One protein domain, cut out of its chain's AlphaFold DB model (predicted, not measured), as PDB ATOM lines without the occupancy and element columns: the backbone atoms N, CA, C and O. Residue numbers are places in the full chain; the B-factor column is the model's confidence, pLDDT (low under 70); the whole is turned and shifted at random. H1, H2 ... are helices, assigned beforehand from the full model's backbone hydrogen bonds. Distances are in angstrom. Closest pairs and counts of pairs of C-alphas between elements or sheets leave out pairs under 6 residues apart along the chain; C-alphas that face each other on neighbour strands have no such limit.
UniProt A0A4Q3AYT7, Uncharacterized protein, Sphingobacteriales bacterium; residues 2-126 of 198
ATOM      1  N   PHE A   2     -33.324 -50.406  48.833       67.44
ATOM      2  CA  PHE A   2     -31.926 -50.741  49.166       67.44
ATOM      3  C   PHE A   2     -31.077 -51.170  47.959       67.44
ATOM      4  O   PHE A   2     -30.073 -50.542  47.646       67.44
ATOM      5  N   TRP A   3     -31.549 -52.186  47.232       69.62
ATOM      6  CA  TRP A   3     -30.842 -52.756  46.084       69.62
ATOM      7  C   TRP A   3     -30.575 -51.728  44.965       69.62
ATOM      8  O   TRP A   3     -29.581 -51.823  44.255       69.62
ATOM      9  N   LEU A   4     -31.427 -50.704  44.835       74.44
ATOM     10  CA  LEU A   4     -31.303 -49.668  43.803       74.44
ATOM     11  C   LEU A   4     -30.120 -48.762  44.116       74.44
ATOM     12  O   LEU A   4     -29.251 -48.577  43.274       74.44
ATOM     13  N   PHE A   5     -30.053 -48.275  45.355       73.00
ATOM     14  CA  PHE A   5     -28.926 -47.480  45.840       73.00
ATOM     15  C   PHE A   5     -27.609 -48.267  45.813       73.00
ATOM     16  O   PHE A   5     -26.544 -47.711  45.537       73.00
ATOM     17  N   TRP A   6     -27.675 -49.576  46.058       76.69
ATOM     18  CA  TRP A   6     -26.520 -50.464  45.944       76.69
ATOM     19  C   TRP A   6     -25.979 -50.517  44.517       76.69
ATOM     20  O   TRP A   6     -24.798 -50.267  44.293       76.69
ATOM     21  N   MET A   7     -26.838 -50.737  43.529       79.31
ATOM     22  CA  MET A   7     -26.392 -50.704  42.136       79.31
ATOM     23  C   MET A   7     -25.955 -49.319  41.679       79.31
ATOM     24  O   MET A   7     -24.978 -49.214  40.949       79.31
ATOM     25  N   GLU A   8     -26.626 -48.257  42.125       81.31
ATOM     26  CA  GLU A   8     -26.248 -46.874  41.818       81.31
ATOM     27  C   GLU A   8     -24.803 -46.583  42.257       81.31
ATOM     28  O   GLU A   8     -23.986 -46.100  41.472       81.31
ATOM     29  N   THR A   9     -24.453 -46.933  43.497       80.38
ATOM     30  CA  THR A   9     -23.098 -46.729  44.039       80.38
ATOM     31  C   THR A   9     -22.044 -47.584  43.333       80.38
ATOM     32  O   THR A   9     -20.920 -47.116  43.120       80.38
ATOM     33  N   LEU A  10     -22.399 -48.799  42.902       83.75
ATOM     34  CA  LEU A  10     -21.524 -49.658  42.101       83.75
ATOM     35  C   LEU A  10     -21.293 -49.065  40.702       83.75
ATOM     36  O   LEU A  10     -20.146 -48.967  40.271       83.75
ATOM     37  N   ILE A  11     -22.351 -48.586  40.038       85.44
ATOM     38  CA  ILE A  11     -22.272 -47.898  38.741       85.44
ATOM     39  C   ILE A  11     -21.357 -46.670  38.852       85.44
ATOM     40  O   ILE A  11     -20.413 -46.540  38.076       85.44
ATOM     41  N   ILE A  12     -21.562 -45.804  39.850       84.38
ATOM     42  CA  ILE A  12     -20.708 -44.623  40.076       84.38
ATOM     43  C   ILE A  12     -19.249 -45.037  40.307       84.38
ATOM     44  O   ILE A  12     -18.335 -44.450  39.724       84.38
ATOM     45  N   SER A  13     -19.015 -46.071  41.120       82.75
ATOM     46  CA  SER A  13     -17.667 -46.581  41.396       82.75
ATOM     47  C   SER A  13     -16.991 -47.122  40.134       82.75
ATOM     48  O   SER A  13     -15.803 -46.882  39.934       82.75
ATOM     49  N   PHE A  14     -17.743 -47.786  39.257       86.50
ATOM     50  CA  PHE A  14     -17.261 -48.266  37.966       86.50
ATOM     51  C   PHE A  14     -16.866 -47.112  37.035       86.50
ATOM     52  O   PHE A  14     -15.750 -47.093  36.516       86.50
ATOM     53  N   PHE A  15     -17.724 -46.099  36.882       85.75
ATOM     54  CA  PHE A  15     -17.403 -44.918  36.074       85.75
ATOM     55  C   PHE A  15     -16.218 -44.122  36.641       85.75
ATOM     56  O   PHE A  15     -15.377 -43.647  35.877       85.75
ATOM     57  N   ASN A  16     -16.088 -44.025  37.966       81.94
ATOM     58  CA  ASN A  16     -14.915 -43.422  38.600       81.94
ATOM     59  C   ASN A  16     -13.646 -44.257  38.388       81.94
ATOM     60  O   ASN A  16     -12.587 -43.684  38.146       81.94
ATOM     61  N   ALA A  17     -13.737 -45.590  38.403       83.69
ATOM     62  CA  ALA A  17     -12.605 -46.449  38.069       83.69
ATOM     63  C   ALA A  17     -12.131 -46.202  36.630       83.69
ATOM     64  O   ALA A  17     -10.931 -46.055  36.412       83.69
ATOM     65  N   ILE A  18     -13.056 -46.057  35.673       84.44
ATOM     66  CA  ILE A  18     -12.721 -45.664  34.297       84.44
ATOM     67  C   ILE A  18     -11.978 -44.320  34.296       84.44
ATOM     68  O   ILE A  18     -10.894 -44.232  33.725       84.44
ATOM     69  N   ARG A  19     -12.485 -43.294  34.992       81.88
ATOM     70  CA  ARG A  19     -11.790 -41.993  35.090       81.88
ATOM     71  C   ARG A  19     -10.365 -42.142  35.618       81.88
ATOM     72  O   ARG A  19      -9.450 -41.581  35.031       81.88
ATOM     73  N   ILE A  20     -10.158 -42.945  36.661       81.88
ATOM     74  CA  ILE A  20      -8.826 -43.201  37.230       81.88
ATOM     75  C   ILE A  20      -7.902 -43.873  36.204       81.88
ATOM     76  O   ILE A  20      -6.748 -43.469  36.075       81.88
ATOM     77  N   VAL A  21      -8.390 -44.861  35.445       84.19
ATOM     78  CA  VAL A  21      -7.584 -45.562  34.425       84.19
ATOM     79  C   VAL A  21      -7.078 -44.603  33.346       84.19
ATOM     80  O   VAL A  21      -5.924 -44.720  32.931       84.19
ATOM     81  N   PHE A  22      -7.919 -43.659  32.919       81.06
ATOM     82  CA  PHE A  22      -7.608 -42.700  31.854       81.06
ATOM     83  C   PHE A  22      -6.998 -41.376  32.353       81.06
ATOM     84  O   PHE A  22      -6.572 -40.560  31.539       81.06
ATOM     85  N   SER A  23      -6.948 -41.153  33.669       81.06
ATOM     86  CA  SER A  23      -6.391 -39.938  34.275       81.06
ATOM     87  C   SER A  23      -4.863 -39.883  34.158       81.06
ATOM     88  O   SER A  23      -4.188 -40.877  34.439       81.06
ATOM     89  N   GLN A  24      -4.319 -38.732  33.745       76.75
ATOM     90  CA  GLN A  24      -2.875 -38.542  33.527       76.75
ATOM     91  C   GLN A  24      -2.181 -37.734  34.632       76.75
ATOM     92  O   GLN A  24      -1.000 -37.963  34.883       76.75
ATOM     93  N   GLY A  25      -2.905 -36.857  35.338       69.75
ATOM     94  CA  GLY A  25      -2.370 -36.068  36.453       69.75
ATOM     95  C   GLY A  25      -1.354 -34.997  36.053       69.75
ATOM     96  O   GLY A  25      -0.477 -34.681  36.853       69.75
ATOM     97  N   ASN A  26      -1.444 -34.453  34.835       72.75
ATOM     98  CA  ASN A  26      -0.535 -33.397  34.395       72.75
ATOM     99  C   ASN A  26      -0.871 -32.065  35.095       72.75
ATOM    100  O   ASN A  26      -2.052 -31.747  35.275       72.75
ATOM    101  N   PRO A  27       0.139 -31.262  35.476       67.62
ATOM    102  CA  PRO A  27      -0.081 -29.987  36.146       67.62
ATOM    103  C   PRO A  27      -0.861 -29.009  35.255       67.62
ATOM    104  O   PRO A  27      -0.600 -28.868  34.058       67.62
ATOM    105  N   VAL A  28      -1.833 -28.325  35.863       62.16
ATOM    106  CA  VAL A  28      -2.693 -27.333  35.202       62.16
ATOM    107  C   VAL A  28      -1.824 -26.204  34.635       62.16
ATOM    108  O   VAL A  28      -1.080 -25.570  35.376       62.16
ATOM    109  N   GLY A  29      -1.905 -25.960  33.322       57.97
ATOM    110  CA  GLY A  29      -1.170 -24.883  32.641       57.97
ATOM    111  C   GLY A  29       0.045 -25.314  31.810       57.97
ATOM    112  O   GLY A  29       0.627 -24.469  31.133       57.97
ATOM    113  N   GLN A  30       0.419 -26.599  31.791       58.84
ATOM    114  CA  GLN A  30       1.399 -27.079  30.809       58.84
ATOM    115  C   GLN A  30       0.753 -27.268  29.425       58.84
ATOM    116  O   GLN A  30      -0.355 -27.808  29.346       58.84
ATOM    117  N   PRO A  31       1.423 -26.846  28.329       59.62
ATOM    118  CA  PRO A  31       0.931 -27.081  26.977       59.62
ATOM    119  C   PRO A  31       0.747 -28.580  26.744       59.62
ATOM    120  O   PRO A  31       1.427 -29.397  27.365       59.62
ATOM    121  N   TYR A  32      -0.186 -28.930  25.857       59.47
ATOM    122  CA  TYR A  32      -0.517 -30.309  25.507       59.47
ATOM    123  C   TYR A  32       0.689 -30.979  24.834       59.47
ATOM    124  O   TYR A  32       0.805 -31.036  23.612       59.47
ATOM    125  N   THR A  33       1.652 -31.419  25.635       57.97
ATOM    126  CA  THR A  33       2.808 -32.157  25.148       57.97
ATOM    127  C   THR A  33       2.347 -33.555  24.791       57.97
ATOM    128  O   THR A  33       1.629 -34.194  25.559       57.97
ATOM    129  N   SER A  34       2.772 -34.022  23.621       55.41
ATOM    130  CA  SER A  34       2.537 -35.338  23.024       55.41
ATOM    131  C   SER A  34       3.184 -36.481  23.821       55.41
ATOM    132  O   SER A  34       3.854 -37.350  23.264       55.41
ATOM    133  N   GLN A  35       3.014 -36.492  25.143       59.34
ATOM    134  CA  GLN A  35       3.381 -37.636  25.954       59.34
ATOM    135  C   GLN A  35       2.420 -38.792  25.649       59.34
ATOM    136  O   GLN A  35       1.212 -38.577  25.505       59.34
ATOM    137  N   PRO A  36       2.936 -40.025  25.520       64.56
ATOM    138  CA  PRO A  36       2.098 -41.186  25.264       64.56
ATOM    139  C   PRO A  36       1.087 -41.362  26.403       64.56
ATOM    140  O   PRO A  36       1.431 -41.203  27.575       64.56
ATOM    141  N   LEU A  37      -0.160 -41.710  26.061       66.12
ATOM    142  CA  LEU A  37      -1.209 -41.986  27.045       66.12
ATOM    143  C   LEU A  37      -0.729 -43.050  28.041       66.12
ATOM    144  O   LEU A  37      -0.536 -44.217  27.692       66.12
ATOM    145  N   ARG A  38      -0.554 -42.646  29.301       70.06
ATOM    146  CA  ARG A  38      -0.225 -43.560  30.395       70.06
ATOM    147  C   ARG A  38      -1.516 -44.093  30.999       70.06
ATOM    148  O   ARG A  38      -2.240 -43.369  31.674       70.06
ATOM    149  N   PHE A  39      -1.792 -45.369  30.766       74.56
ATOM    150  CA  PHE A  39      -2.948 -46.042  31.347       74.56
ATOM    151  C   PHE A  39      -2.649 -46.480  32.781       74.56
ATOM    152  O   PHE A  39      -1.794 -47.332  33.030       74.56
ATOM    153  N   ASN A  40      -3.397 -45.944  33.740       77.75
ATOM    154  CA  ASN A  40      -3.255 -46.258  35.162       77.75
ATOM    155  C   ASN A  40      -4.117 -47.469  35.571       77.75
ATOM    156  O   ASN A  40      -4.818 -47.443  36.586       77.75
ATOM    157  N   MET A  41      -4.049 -48.559  34.791       78.19
ATOM    158  CA  MET A  41      -4.897 -49.749  34.964       78.19
ATOM    159  C   MET A  41      -4.781 -50.353  36.374       78.19
ATOM    160  O   MET A  41      -5.784 -50.698  36.991       78.19
ATOM    161  N   SER A  42      -3.564 -50.416  36.928       78.50
ATOM    162  CA  SER A  42      -3.331 -50.960  38.275       78.50
ATOM    163  C   SER A  42      -4.007 -50.131  39.376       78.50
ATOM    164  O   SER A  42      -4.604 -50.698  40.290       78.50
ATOM    165  N   LYS A  43      -3.964 -48.792  39.282       78.81
ATOM    166  CA  LYS A  43      -4.594 -47.894  40.268       78.81
ATOM    167  C   LYS A  43      -6.123 -47.982  40.185       78.81
ATOM    168  O   LYS A  43      -6.777 -48.142  41.213       78.81
ATOM    169  N   GLY A  44      -6.678 -47.959  38.969       80.38
ATOM    170  CA  GLY A  44      -8.121 -48.089  38.744       80.38
ATOM    171  C   GLY A  44      -8.679 -49.439  39.198       80.38
ATOM    172  O   GLY A  44      -9.707 -49.483  39.872       80.38
ATOM    173  N   LEU A  45      -7.969 -50.536  38.913       83.69
ATOM    174  CA  LEU A  45      -8.382 -51.877  39.331       83.69
ATOM    175  C   LEU A  45      -8.316 -52.055  40.853       83.69
ATOM    176  O   LEU A  45      -9.260 -52.579  41.435       83.69
ATOM    177  N   LYS A  46      -7.246 -51.585  41.513       83.62
ATOM    178  CA  LYS A  46      -7.141 -51.616  42.984       83.62
ATOM    179  C   LYS A  46      -8.270 -50.826  43.647       83.62
ATOM    180  O   LYS A  46      -8.851 -51.302  44.618       83.62
ATOM    181  N   TYR A  47      -8.608 -49.656  43.101       84.38
ATOM    182  CA  TYR A  47      -9.740 -48.856  43.568       84.38
ATOM    183  C   TYR A  47     -11.070 -49.607  43.414       84.38
ATOM    184  O   TYR A  47     -11.824 -49.727  44.380       84.38
ATOM    185  N   LEU A  48     -11.337 -50.155  42.223       84.19
ATOM    186  CA  LEU A  48     -12.575 -50.881  41.945       84.19
ATOM    187  C   LEU A  48     -12.709 -52.125  42.830       84.19
ATOM    188  O   LEU A  48     -13.776 -52.368  43.386       84.19
ATOM    189  N   LEU A  49     -11.620 -52.876  43.002       85.75
ATOM    190  CA  LEU A  49     -11.586 -54.070  43.840       85.75
ATOM    191  C   LEU A  49     -11.789 -53.727  45.320       85.75
ATOM    192  O   LEU A  49     -12.562 -54.397  45.999       85.75
ATOM    193  N   GLY A  50     -11.155 -52.656  45.810       84.19
ATOM    194  CA  GLY A  50     -11.375 -52.156  47.168       84.19
ATOM    195  C   GLY A  50     -12.836 -51.771  47.402       84.19
ATOM    196  O   GLY A  50     -13.442 -52.215  48.377       84.19
ATOM    197  N   ARG A  51     -13.441 -51.026  46.465       82.81
ATOM    198  CA  ARG A  51     -14.872 -50.689  46.509       82.81
ATOM    199  C   ARG A  51     -15.752 -51.940  46.475       82.81
ATOM    200  O   ARG A  51     -16.682 -52.028  47.269       82.81
ATOM    201  N   PHE A  52     -15.440 -52.919  45.627       85.56
ATOM    202  CA  PHE A  52     -16.190 -54.174  45.537       85.56
ATOM    203  C   PHE A  52     -16.102 -55.014  46.820       85.56
ATOM    204  O   PHE A  52     -17.103 -55.581  47.244       85.56
ATOM    205  N   LEU A  53     -14.941 -55.063  47.480       85.94
ATOM    206  CA  LEU A  53     -14.772 -55.783  48.748       85.94
ATOM    207  C   LEU A  53     -15.544 -55.126  49.891       85.94
ATOM    208  O   LEU A  53     -16.260 -55.813  50.621       85.94
ATOM    209  N   VAL A  54     -15.439 -53.801  50.024       84.19
ATOM    210  CA  VAL A  54     -16.211 -53.041  51.016       84.19
ATOM    211  C   VAL A  54     -17.705 -53.248  50.766       84.19
ATOM    212  O   VAL A  54     -18.458 -53.568  51.682       84.19
ATOM    213  N   PHE A  55     -18.135 -53.151  49.510       83.56
ATOM    214  CA  PHE A  55     -19.495 -53.464  49.088       83.56
ATOM    215  C   PHE A  55     -19.913 -54.883  49.501       83.56
ATOM    216  O   PHE A  55     -20.908 -55.052  50.196       83.56
ATOM    217  N   LEU A  56     -19.140 -55.914  49.178       84.25
ATOM    218  CA  LEU A  56     -19.488 -57.292  49.524       84.25
ATOM    219  C   LEU A  56     -19.605 -57.497  51.043       84.25
ATOM    220  O   LEU A  56     -20.574 -58.103  51.504       84.25
ATOM    221  N   PHE A  57     -18.681 -56.929  51.822       85.19
ATOM    222  CA  PHE A  57     -18.705 -56.985  53.285       85.19
ATOM    223  C   PHE A  57     -19.996 -56.388  53.867       85.19
ATOM    224  O   PHE A  57     -20.699 -57.042  54.639       85.19
ATOM    225  N   TYR A  58     -20.359 -55.174  53.444       80.81
ATOM    226  CA  TYR A  58     -21.587 -54.516  53.900       80.81
ATOM    227  C   TYR A  58     -22.859 -55.249  53.432       80.81
ATOM    228  O   TYR A  58     -23.848 -55.281  54.165       80.81
ATOM    229  N   SER A  59     -22.839 -55.861  52.242       80.12
ATOM    230  CA  SER A  59     -23.958 -56.658  51.720       80.12
ATOM    231  C   SER A  59     -24.194 -57.902  52.561       80.12
ATOM    232  O   SER A  59     -25.327 -58.161  52.964       80.12
ATOM    233  N   LEU A  60     -23.127 -58.648  52.865       83.50
ATOM    234  CA  LEU A  60     -23.204 -59.834  53.715       83.50
ATOM    235  C   LEU A  60     -23.770 -59.487  55.086       83.50
ATOM    236  O   LEU A  60     -24.690 -60.160  55.544       83.50
ATOM    237  N   PHE A  61     -23.280 -58.409  55.702       81.06
ATOM    238  CA  PHE A  61     -23.786 -57.975  56.998       81.06
ATOM    239  C   PHE A  61     -25.297 -57.737  56.957       81.06
ATOM    240  O   PHE A  61     -26.026 -58.266  57.789       81.06
ATOM    241  N   ILE A  62     -25.790 -56.995  55.961       76.81
ATOM    242  CA  ILE A  62     -27.218 -56.671  55.844       76.81
ATOM    243  C   ILE A  62     -28.058 -57.917  55.536       76.81
ATOM    244  O   ILE A  62     -29.115 -58.082  56.136       76.81
ATOM    245  N   ILE A  63     -27.608 -58.803  54.642       78.50
ATOM    246  CA  ILE A  63     -28.331 -60.041  54.306       78.50
ATOM    247  C   ILE A  63     -28.438 -60.949  55.528       78.50
ATOM    248  O   ILE A  63     -29.512 -61.483  55.791       78.50
ATOM    249  N   VAL A  64     -27.355 -61.093  56.293       78.44
ATOM    250  CA  VAL A  64     -27.353 -61.882  57.527       78.44
ATOM    251  C   VAL A  64     -28.293 -61.247  58.554       78.44
ATOM    252  O   VAL A  64     -29.159 -61.933  59.089       78.44
ATOM    253  N   PHE A  65     -28.201 -59.934  58.774       73.06
ATOM    254  CA  PHE A  65     -29.021 -59.231  59.764       73.06
ATOM    255  C   PHE A  65     -30.519 -59.253  59.420       73.06
ATOM    256  O   PHE A  65     -31.350 -59.574  60.268       73.06
ATOM    257  N   ILE A  66     -30.874 -58.972  58.161       68.56
ATOM    258  CA  ILE A  66     -32.256 -59.067  57.672       68.56
ATOM    259  C   ILE A  66     -32.722 -60.523  57.693       68.56
ATOM    260  O   ILE A  66     -33.849 -60.779  58.097       68.56
ATOM    261  N   GLY A  67     -31.874 -61.474  57.298       65.88
ATOM    262  CA  GLY A  67     -32.189 -62.902  57.317       65.88
ATOM    263  C   GLY A  67     -32.522 -63.414  58.718       65.88
ATOM    264  O   GLY A  67     -33.465 -64.186  58.870       65.88
ATOM    265  N   PHE A  68     -31.817 -62.928  59.743       68.81
ATOM    266  CA  PHE A  68     -32.129 -63.230  61.140       68.81
ATOM    267  C   PHE A  68     -33.438 -62.583  61.620       68.81
ATOM    268  O   PHE A  68     -34.171 -63.207  62.382       68.81
ATOM    269  N   ILE A  69     -33.758 -61.364  61.170       64.94
ATOM    270  CA  ILE A  69     -34.986 -60.647  61.565       64.94
ATOM    271  C   ILE A  69     -36.228 -61.141  60.790       64.94
ATOM    272  O   ILE A  69     -37.339 -61.084  61.307       64.94
ATOM    273  N   ALA A  70     -36.067 -61.643  59.563       63.03
ATOM    274  CA  ALA A  70     -37.165 -61.984  58.650       63.03
ATOM    275  C   ALA A  70     -37.808 -63.370  58.875       63.03
ATOM    276  O   ALA A  70     -38.631 -63.803  58.068       63.03
ATOM    277  N   VAL A  71     -37.474 -64.079  59.955       50.19
ATOM    278  CA  VAL A  71     -38.133 -65.341  60.332       50.19
ATOM    279  C   VAL A  71     -39.138 -65.040  61.461       50.19
ATOM    280  O   VAL A  71     -38.689 -64.560  62.500       50.19
ATOM    281  N   PRO A  72     -40.461 -65.323  61.327       52.50
ATOM    282  CA  PRO A  72     -41.000 -66.476  60.600       52.50
ATOM    283  C   PRO A  72     -42.222 -66.251  59.670       52.50
ATOM    284  O   PRO A  72     -43.160 -65.526  59.979       52.50
ATOM    285  N   LYS A  73     -42.243 -67.115  58.640       52.56
ATOM    286  CA  LYS A  73     -43.370 -67.653  57.844       52.56
ATOM    287  C   LYS A  73     -43.978 -66.775  56.734       52.56
ATOM    288  O   LYS A  73     -44.730 -65.844  56.974       52.56
ATOM    289  N   SER A  74     -43.784 -67.301  55.522       50.97
ATOM    290  CA  SER A  74     -44.438 -66.981  54.248       50.97
ATOM    291  C   SER A  74     -43.876 -65.783  53.485       50.97
ATOM    292  O   SER A  74     -43.764 -64.683  54.002       50.97
ATOM    293  N   ASP A  75     -43.578 -66.044  52.210       56.31
ATOM    294  CA  ASP A  75     -43.307 -65.091  51.122       56.31
ATOM    295  C   ASP A  75     -41.848 -64.711  50.827       56.31
ATOM    296  O   ASP A  75     -41.557 -63.663  50.247       56.31
ATOM    297  N   GLY A  76     -40.912 -65.644  51.040       56.47
ATOM    298  CA  GLY A  76     -39.553 -65.547  50.476       56.47
ATOM    299  C   GLY A  76     -39.525 -65.392  48.940       56.47
ATOM    300  O   GLY A  76     -38.602 -64.796  48.389       56.47
ATOM    301  N   ILE A  77     -40.579 -65.837  48.241       53.56
ATOM    302  CA  ILE A  77     -40.724 -65.716  46.780       53.56
ATOM    303  C   ILE A  77     -40.976 -64.262  46.340       53.56
ATOM    304  O   ILE A  77     -40.476 -63.844  45.294       53.56
ATOM    305  N   HIS A  78     -41.688 -63.452  47.132       51.69
ATOM    306  CA  HIS A  78     -41.902 -62.033  46.809       51.69
ATOM    307  C   HIS A  78     -40.623 -61.208  47.011       51.69
ATOM    308  O   HIS A  78     -40.317 -60.310  46.219       51.69
ATOM    309  N   VAL A  79     -39.821 -61.567  48.018       55.66
ATOM    310  CA  VAL A  79     -38.486 -60.994  48.249       55.66
ATOM    311  C   VAL A  79     -37.531 -61.387  47.116       55.66
ATOM    312  O   VAL A  79     -36.834 -60.525  46.580       55.66
ATOM    313  N   ALA A  80     -37.581 -62.641  46.652       54.47
ATOM    314  CA  ALA A  80     -36.799 -63.123  45.511       54.47
ATOM    315  C   ALA A  80     -37.192 -62.452  44.179       54.47
ATOM    316  O   ALA A  80     -36.311 -62.068  43.415       54.47
ATOM    317  N   LYS A  81     -38.487 -62.217  43.912       52.81
ATOM    318  CA  LYS A  81     -38.933 -61.430  42.740       52.81
ATOM    319  C   LYS A  81     -38.470 -59.974  42.789       52.81
ATOM    320  O   LYS A  81     -38.175 -59.382  41.752       52.81
ATOM    321  N   THR A  82     -38.367 -59.404  43.989       52.03
ATOM    322  CA  THR A  82     -37.835 -58.047  44.187       52.03
ATOM    323  C   THR A  82     -36.313 -58.000  43.993       52.03
ATOM    324  O   THR A  82     -35.799 -57.005  43.488       52.03
ATOM    325  N   LEU A  83     -35.601 -59.081  44.337       54.12
ATOM    326  CA  LEU A  83     -34.174 -59.305  44.045       54.12
ATOM    327  C   LEU A  83     -33.903 -59.595  42.556       54.12
ATOM    328  O   LEU A  83     -32.857 -59.220  42.038       54.12
ATOM    329  N   GLY A  84     -34.846 -60.229  41.857       54.50
ATOM    330  CA  GLY A  84     -34.720 -60.681  40.468       54.50
ATOM    331  C   GLY A  84     -35.071 -59.652  39.388       54.50
ATOM    332  O   GLY A  84     -35.540 -60.050  38.327       54.50
ATOM    333  N   PHE A  85     -34.884 -58.346  39.630       53.53
ATOM    334  CA  PHE A  85     -35.012 -57.293  38.599       53.53
ATOM    335  C   PHE A  85     -36.387 -57.182  37.886       53.53
ATOM    336  O   PHE A  85     -36.485 -56.594  36.808       53.53
ATOM    337  N   GLN A  86     -37.484 -57.679  38.469       56.75
ATOM    338  CA  GLN A  86     -38.812 -57.639  37.822       56.75
ATOM    339  C   GLN A  86     -39.569 -56.302  37.946       56.75
ATOM    340  O   GLN A  86     -40.696 -56.190  37.468       56.75
ATOM    341  N   ASN A  87     -38.980 -55.269  38.555       66.12
ATOM    342  CA  ASN A  87     -39.630 -53.964  38.684       66.12
ATOM    343  C   ASN A  87     -39.197 -53.009  37.561       66.12
ATOM    344  O   ASN A  87     -38.043 -52.587  37.503       66.12
ATOM    345  N   LEU A  88     -40.145 -52.601  36.711       73.44
ATOM    346  CA  LEU A  88     -39.912 -51.670  35.598       73.44
ATOM    347  C   LEU A  88     -39.275 -50.350  36.065       73.44
ATOM    348  O   LEU A  88     -38.288 -49.904  35.488       73.44
ATOM    349  N   LEU A  89     -39.795 -49.759  37.146       73.50
ATOM    350  CA  LEU A  89     -39.269 -48.513  37.721       73.50
ATOM    351  C   LEU A  89     -37.829 -48.659  38.217       73.50
ATOM    352  O   LEU A  89     -37.030 -47.733  38.112       73.50
ATOM    353  N   PHE A  90     -37.496 -49.835  38.744       71.88
ATOM    354  CA  PHE A  90     -36.156 -50.139  39.213       71.88
ATOM    355  C   PHE A  90     -35.175 -50.219  38.034       71.88
ATOM    356  O   PHE A  90     -34.142 -49.552  38.058       71.88
ATOM    357  N   ASN A  91     -35.532 -50.945  36.972       78.25
ATOM    358  CA  ASN A  91     -34.706 -51.041  35.765       78.25
ATOM    359  C   ASN A  91     -34.546 -49.677  35.080       78.25
ATOM    360  O   ASN A  91     -33.445 -49.320  34.670       78.25
ATOM    361  N   LEU A  92     -35.617 -48.881  35.023       82.62
ATOM    362  CA  LEU A  92     -35.584 -47.532  34.461       82.62
ATOM    363  C   LEU A  92     -34.655 -46.603  35.252       82.62
ATOM    364  O   LEU A  92     -33.864 -45.884  34.649       82.62
ATOM    365  N   ALA A  93     -34.687 -46.652  36.586       80.19
ATOM    366  CA  ALA A  93     -33.783 -45.863  37.423       80.19
ATOM    367  C   ALA A  93     -32.309 -46.259  37.232       80.19
ATOM    368  O   ALA A  93     -31.441 -45.387  37.187       80.19
ATOM    369  N   LEU A  94     -32.018 -47.556  37.070       81.75
ATOM    370  CA  LEU A  94     -30.659 -48.023  36.779       81.75
ATOM    371  C   LEU A  94     -30.172 -47.561  35.410       81.75
ATOM    372  O   LEU A  94     -29.048 -47.071  35.303       81.75
ATOM    373  N   ILE A  95     -31.017 -47.674  34.383       85.69
ATOM    374  CA  ILE A  95     -30.701 -47.183  33.038       85.69
ATOM    375  C   ILE A  95     -30.456 -45.676  33.086       85.69
ATOM    376  O   ILE A  95     -29.452 -45.211  32.555       85.69
ATOM    377  N   LEU A  96     -31.313 -44.911  33.767       87.19
ATOM    378  CA  LEU A  96     -31.154 -43.464  33.893       87.19
ATOM    379  C   LEU A  96     -29.848 -43.095  34.606       87.19
ATOM    380  O   LEU A  96     -29.127 -42.212  34.140       87.19
ATOM    381  N   CYS A  97     -29.513 -43.782  35.701       84.62
ATOM    382  CA  CYS A  97     -28.248 -43.585  36.407       84.62
ATOM    383  C   CYS A  97     -27.056 -43.876  35.487       84.62
ATOM    384  O   CYS A  97     -26.152 -43.049  35.360       84.62
ATOM    385  N   PHE A  98     -27.087 -45.013  34.789       88.19
ATOM    386  CA  PHE A  98     -26.035 -45.408  33.862       88.19
ATOM    387  C   PHE A  98     -25.869 -44.397  32.725       88.19
ATOM    388  O   PHE A  98     -24.755 -43.948  32.470       88.19
ATOM    389  N   VAL A  99     -26.966 -43.984  32.085       89.00
ATOM    390  CA  VAL A  99     -26.963 -42.987  31.005       89.00
ATOM    391  C   VAL A  99     -26.443 -41.645  31.507       89.00
ATOM    392  O   VAL A  99     -25.630 -41.027  30.829       89.00
ATOM    393  N   THR A 100     -26.843 -41.210  32.701       87.31
ATOM    394  CA  THR A 100     -26.374 -39.943  33.284       87.31
ATOM    395  C   THR A 100     -24.869 -39.984  33.550       87.31
ATOM    396  O   THR A 100     -24.150 -39.050  33.193       87.31
ATOM    397  N   GLN A 101     -24.363 -41.082  34.120       85.00
ATOM    398  CA  GLN A 101     -22.930 -41.242  34.378       85.00
ATOM    399  C   GLN A 101     -22.120 -41.397  33.087       85.00
ATOM    400  O   GLN A 101     -21.048 -40.800  32.964       85.00
ATOM    401  N   ALA A 102     -22.648 -42.124  32.101       85.38
ATOM    402  CA  ALA A 102     -22.050 -42.256  30.777       85.38
ATOM    403  C   ALA A 102     -22.021 -40.915  30.035       85.38
ATOM    404  O   ALA A 102     -20.997 -40.560  29.460       85.38
ATOM    405  N   TYR A 103     -23.105 -40.139  30.092       88.25
ATOM    406  CA  TYR A 103     -23.178 -38.798  29.518       88.25
ATOM    407  C   TYR A 103     -22.138 -37.876  30.155       88.25
ATOM    408  O   TYR A 103     -21.385 -37.212  29.440       88.25
ATOM    409  N   TYR A 104     -22.038 -37.880  31.488       82.88
ATOM    410  CA  TYR A 104     -21.048 -37.080  32.204       82.88
ATOM    411  C   TYR A 104     -19.619 -37.516  31.860       82.88
ATOM    412  O   TYR A 104     -18.760 -36.674  31.614       82.88
ATOM    413  N   LEU A 105     -19.351 -38.824  31.783       82.81
ATOM    414  CA  LEU A 105     -18.048 -39.337  31.366       82.81
ATOM    415  C   LEU A 105     -17.722 -38.906  29.923       82.81
ATOM    416  O   LEU A 105     -16.701 -38.273  29.681       82.81
ATOM    417  N   SER A 106     -18.594 -39.174  28.955       81.62
ATOM    418  CA  SER A 106     -18.332 -38.845  27.550       81.62
ATOM    419  C   SER A 106     -18.178 -37.342  27.315       81.62
ATOM    420  O   SER A 106     -17.215 -36.909  26.686       81.62
ATOM    421  N   ARG A 107     -19.088 -36.516  27.846       79.50
ATOM    422  CA  ARG A 107     -19.086 -35.066  27.590       79.50
ATOM    423  C   ARG A 107     -18.065 -34.327  28.441       79.50
ATOM    424  O   ARG A 107     -17.297 -33.534  27.909       79.50
ATOM    425  N   TYR A 108     -18.045 -34.555  29.748       75.38
ATOM    426  CA  TYR A 108     -17.193 -33.781  30.651       75.38
ATOM    427  C   TYR A 108     -15.769 -34.339  30.704       75.38
ATOM    428  O   TYR A 108     -14.807 -33.580  30.706       75.38
ATOM    429  N   PHE A 109     -15.607 -35.663  30.699       73.94
ATOM    430  CA  PHE A 109     -14.284 -36.265  30.862       73.94
ATOM    431  C   PHE A 109     -13.504 -36.347  29.544       73.94
ATOM    432  O   PHE A 109     -12.346 -35.935  29.510       73.94
ATOM    433  N   PHE A 110     -14.127 -36.816  28.456       77.38
ATOM    434  CA  PHE A 110     -13.441 -36.954  27.163       77.38
ATOM    435  C   PHE A 110     -13.465 -35.676  26.317       77.38
ATOM    436  O   PHE A 110     -12.408 -35.259  25.848       77.38
ATOM    437  N   MET A 111     -14.621 -35.019  26.136       73.25
ATOM    438  CA  MET A 111     -14.692 -33.856  25.228       73.25
ATOM    439  C   MET A 111     -14.039 -32.581  25.786       73.25
ATOM    440  O   MET A 111     -13.527 -31.794  25.000       73.25
ATOM    441  N   HIS A 112     -14.015 -32.375  27.109       73.88
ATOM    442  CA  HIS A 112     -13.358 -31.204  27.721       73.88
ATOM    443  C   HIS A 112     -11.888 -31.455  28.095       73.88
ATOM    444  O   HIS A 112     -11.250 -30.599  28.701       73.88
ATOM    445  N   GLY A 113     -11.337 -32.633  27.776       64.31
ATOM    446  CA  GLY A 113      -9.934 -32.941  28.065       64.31
ATOM    447  C   GLY A 113      -9.604 -33.079  29.555       64.31
ATOM    448  O   GLY A 113      -8.430 -33.095  29.921       64.31
ATOM    449  N   ALA A 114     -10.610 -33.205  30.430       67.94
ATOM    450  CA  ALA A 114     -10.406 -33.284  31.876       67.94
ATOM    451  C   ALA A 114      -9.528 -34.482  32.287       67.94
ATOM    452  O   ALA A 114      -8.865 -34.427  33.321       67.94
ATOM    453  N   TYR A 115      -9.452 -35.533  31.462       69.75
ATOM    454  CA  TYR A 115      -8.538 -36.666  31.659       69.75
ATOM    455  C   TYR A 115      -7.055 -36.267  31.759       69.75
ATOM    456  O   TYR A 115      -6.285 -36.959  32.424       69.75
ATOM    457  N   TYR A 116      -6.656 -35.151  31.140       65.19
ATOM    458  CA  TYR A 116      -5.272 -34.677  31.134       65.19
ATOM    459  C   TYR A 116      -4.861 -34.086  32.491       65.19
ATOM    460  O   TYR A 116      -3.778 -34.380  32.992       65.19
ATOM    461  N   TYR A 117      -5.755 -33.316  33.116       68.44
ATOM    462  CA  TYR A 117      -5.487 -32.578  34.360       68.44
ATOM    463  C   TYR A 117      -5.913 -33.326  35.628       68.44
ATOM    464  O   TYR A 117      -5.479 -33.001  36.729       68.44
ATOM    465  N   SER A 118      -6.785 -34.325  35.497       69.56
ATOM    466  CA  SER A 118      -7.264 -35.101  36.640       69.56
ATOM    467  C   SER A 118      -6.145 -35.992  37.179       69.56
ATOM    468  O   SER A 118      -5.609 -36.807  36.429       69.56
ATOM    469  N   ALA A 119      -5.808 -35.880  38.468       68.50
ATOM    470  CA  ALA A 119      -4.847 -36.779  39.105       68.50
ATOM    471  C   ALA A 119      -5.544 -38.036  39.667       68.50
ATOM    472  O   ALA A 119      -6.576 -37.912  40.334       68.50
ATOM    473  N   PRO A 120      -4.965 -39.241  39.489       62.25
ATOM    474  CA  PRO A 120      -5.480 -40.482  40.079       62.25
ATOM    475  C   PRO A 120      -5.631 -40.413  41.609       62.25
ATOM    476  O   PRO A 120      -6.467 -41.108  42.183       62.25
ATOM    477  N   GLU A 121      -4.814 -39.581  42.262       65.12
ATOM    478  CA  GLU A 121      -4.764 -39.404  43.718       65.12
ATOM    479  C   GLU A 121      -5.884 -38.525  44.292       65.12
ATOM    480  O   GLU A 121      -6.074 -38.533  45.503       65.12
ATOM    481  N   HIS A 122      -6.664 -37.818  43.463       63.97
ATOM    482  CA  HIS A 122      -7.813 -37.024  43.930       63.97
ATOM    483  C   HIS A 122      -9.133 -37.807  43.968       63.97
ATOM    484  O   HIS A 122     -10.123 -37.333  44.519       63.97
ATOM    485  N   TYR A 123      -9.154 -39.022  43.419       61.53
ATOM    486  CA  TYR A 123     -10.326 -39.897  43.418       61.53
ATOM    487  C   TYR A 123     -10.471 -40.902  44.589       61.53
ATOM    488  O   TYR A 123     -11.559 -41.480  44.703       61.53
ATOM    489  N   PRO A 124      -9.484 -41.179  45.473       53.16
ATOM    490  CA  PRO A 124      -9.620 -42.229  46.471       53.16
ATOM    491  C   PRO A 124     -10.306 -41.714  47.740       53.16
ATOM    492  O   PRO A 124      -9.669 -41.449  48.753       53.16
ATOM    493  N   MET A 125     -11.636 -41.689  47.731       58.34
ATOM    494  CA  MET A 125     -12.389 -41.910  48.966       58.34
ATOM    495  C   MET A 125     -12.789 -43.389  48.972       58.34
ATOM    496  O   MET A 125     -13.753 -43.788  48.321       58.34
ATOM    497  N   ILE A 126     -11.980 -44.243  49.609       57.78
ATOM    498  CA  ILE A 126     -12.251 -45.693  49.718       57.78
ATOM    499  C   ILE A 126     -13.564 -45.928  50.473       57.78
ATOM    500  O   ILE A 126     -14.331 -46.826  50.129       57.78
TER     501      ILE A 126
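AT A GLANCE: This is residues 2 to 126 of the 198 residues of an uncharacterized protein of Sphingobacteriales bacterium (UniProt A0A4Q3AYT7). What would one see first? Three long helices lie side by side in a row, H1 in the middle with H2 on one side, running opposite ways, and H4 on the other, running the same way. Residues 60 to 81, with the last part of H2 and most of H3, stick out at one end; at the other end lie the long loop of residues 23 to 40 and little H5, from which residues 118 to 126 fold back. What is it built of? The printed part has 125 residues with five named helices, H1 to H5 in order, and no named strand: all helix. It is loose, with a radius of gyration of the C-alphas of 19.2 A, and a rod spanning 67 by 28 by 18 A.

IN THESE COORDINATES: Where does the first helix run? H1, residues 2 to 22, begins at C-alpha 2, (-31.926, -50.741, 49.166), and is 30.9 A long. Which helices follow? H2, residues 41 to 69, is the longest, at 41.6 A; H3, residues 76 to 83, measures 10.5 A. H4, residues 88 to 111, measures 32.6 A from C-alpha 88 at (-39.912, -51.670, 35.598). H5, residues 114 to 117, measures 5.6 A and ends at C-alpha 117, (-5.487, -32.578, 34.360).

HOW THE PARTS SIT: What does H1 touch? H1 and H2 form a helical hairpin at a shallow tilt of 10 degrees, opposite ways; H2 touches H1 with residues 41 to 52 alone, the closest C-alphas being those of Ala 17 and Gly 44, 4.8 A apart. H1 touches H4 at a shallow tilt of 17 degrees, the same way, the C-alphas of Glu 8 and Cys 97 being closest at 6.6 A. H2 and H4 are apart. Where are the short helices? H3 is close to H1 but not clearly touching, its Leu 83 and Trp 3 having the closest C-alphas, 7.6 A apart. H5 is close to H1 and H4 but not clearly touching either; the closest C-alphas are those of Tyr 115 and Phe 22, 6.1 A, and of Tyr 115 and Phe 109, 5.8 A. How do the backbones run? In H1, H2 and H3 every O i to N i+4 pair is within hydrogen-bond range, in H4 18 of 20, and H5 is too short for such a pair.

THE WHOLE: How far does it reach? The two C-alphas farthest apart are those of Pro 31 and Lys 73, 67.5 A. Is it continuous? The printed part has no cut; the link from H1 to H2 is long, at 18 residues. How sure is the model? The mean pLDDT of the printed part is 72.8, and 50 residues are under 70, among them residues 27 to 37, 66 to 87 and 113 to 126.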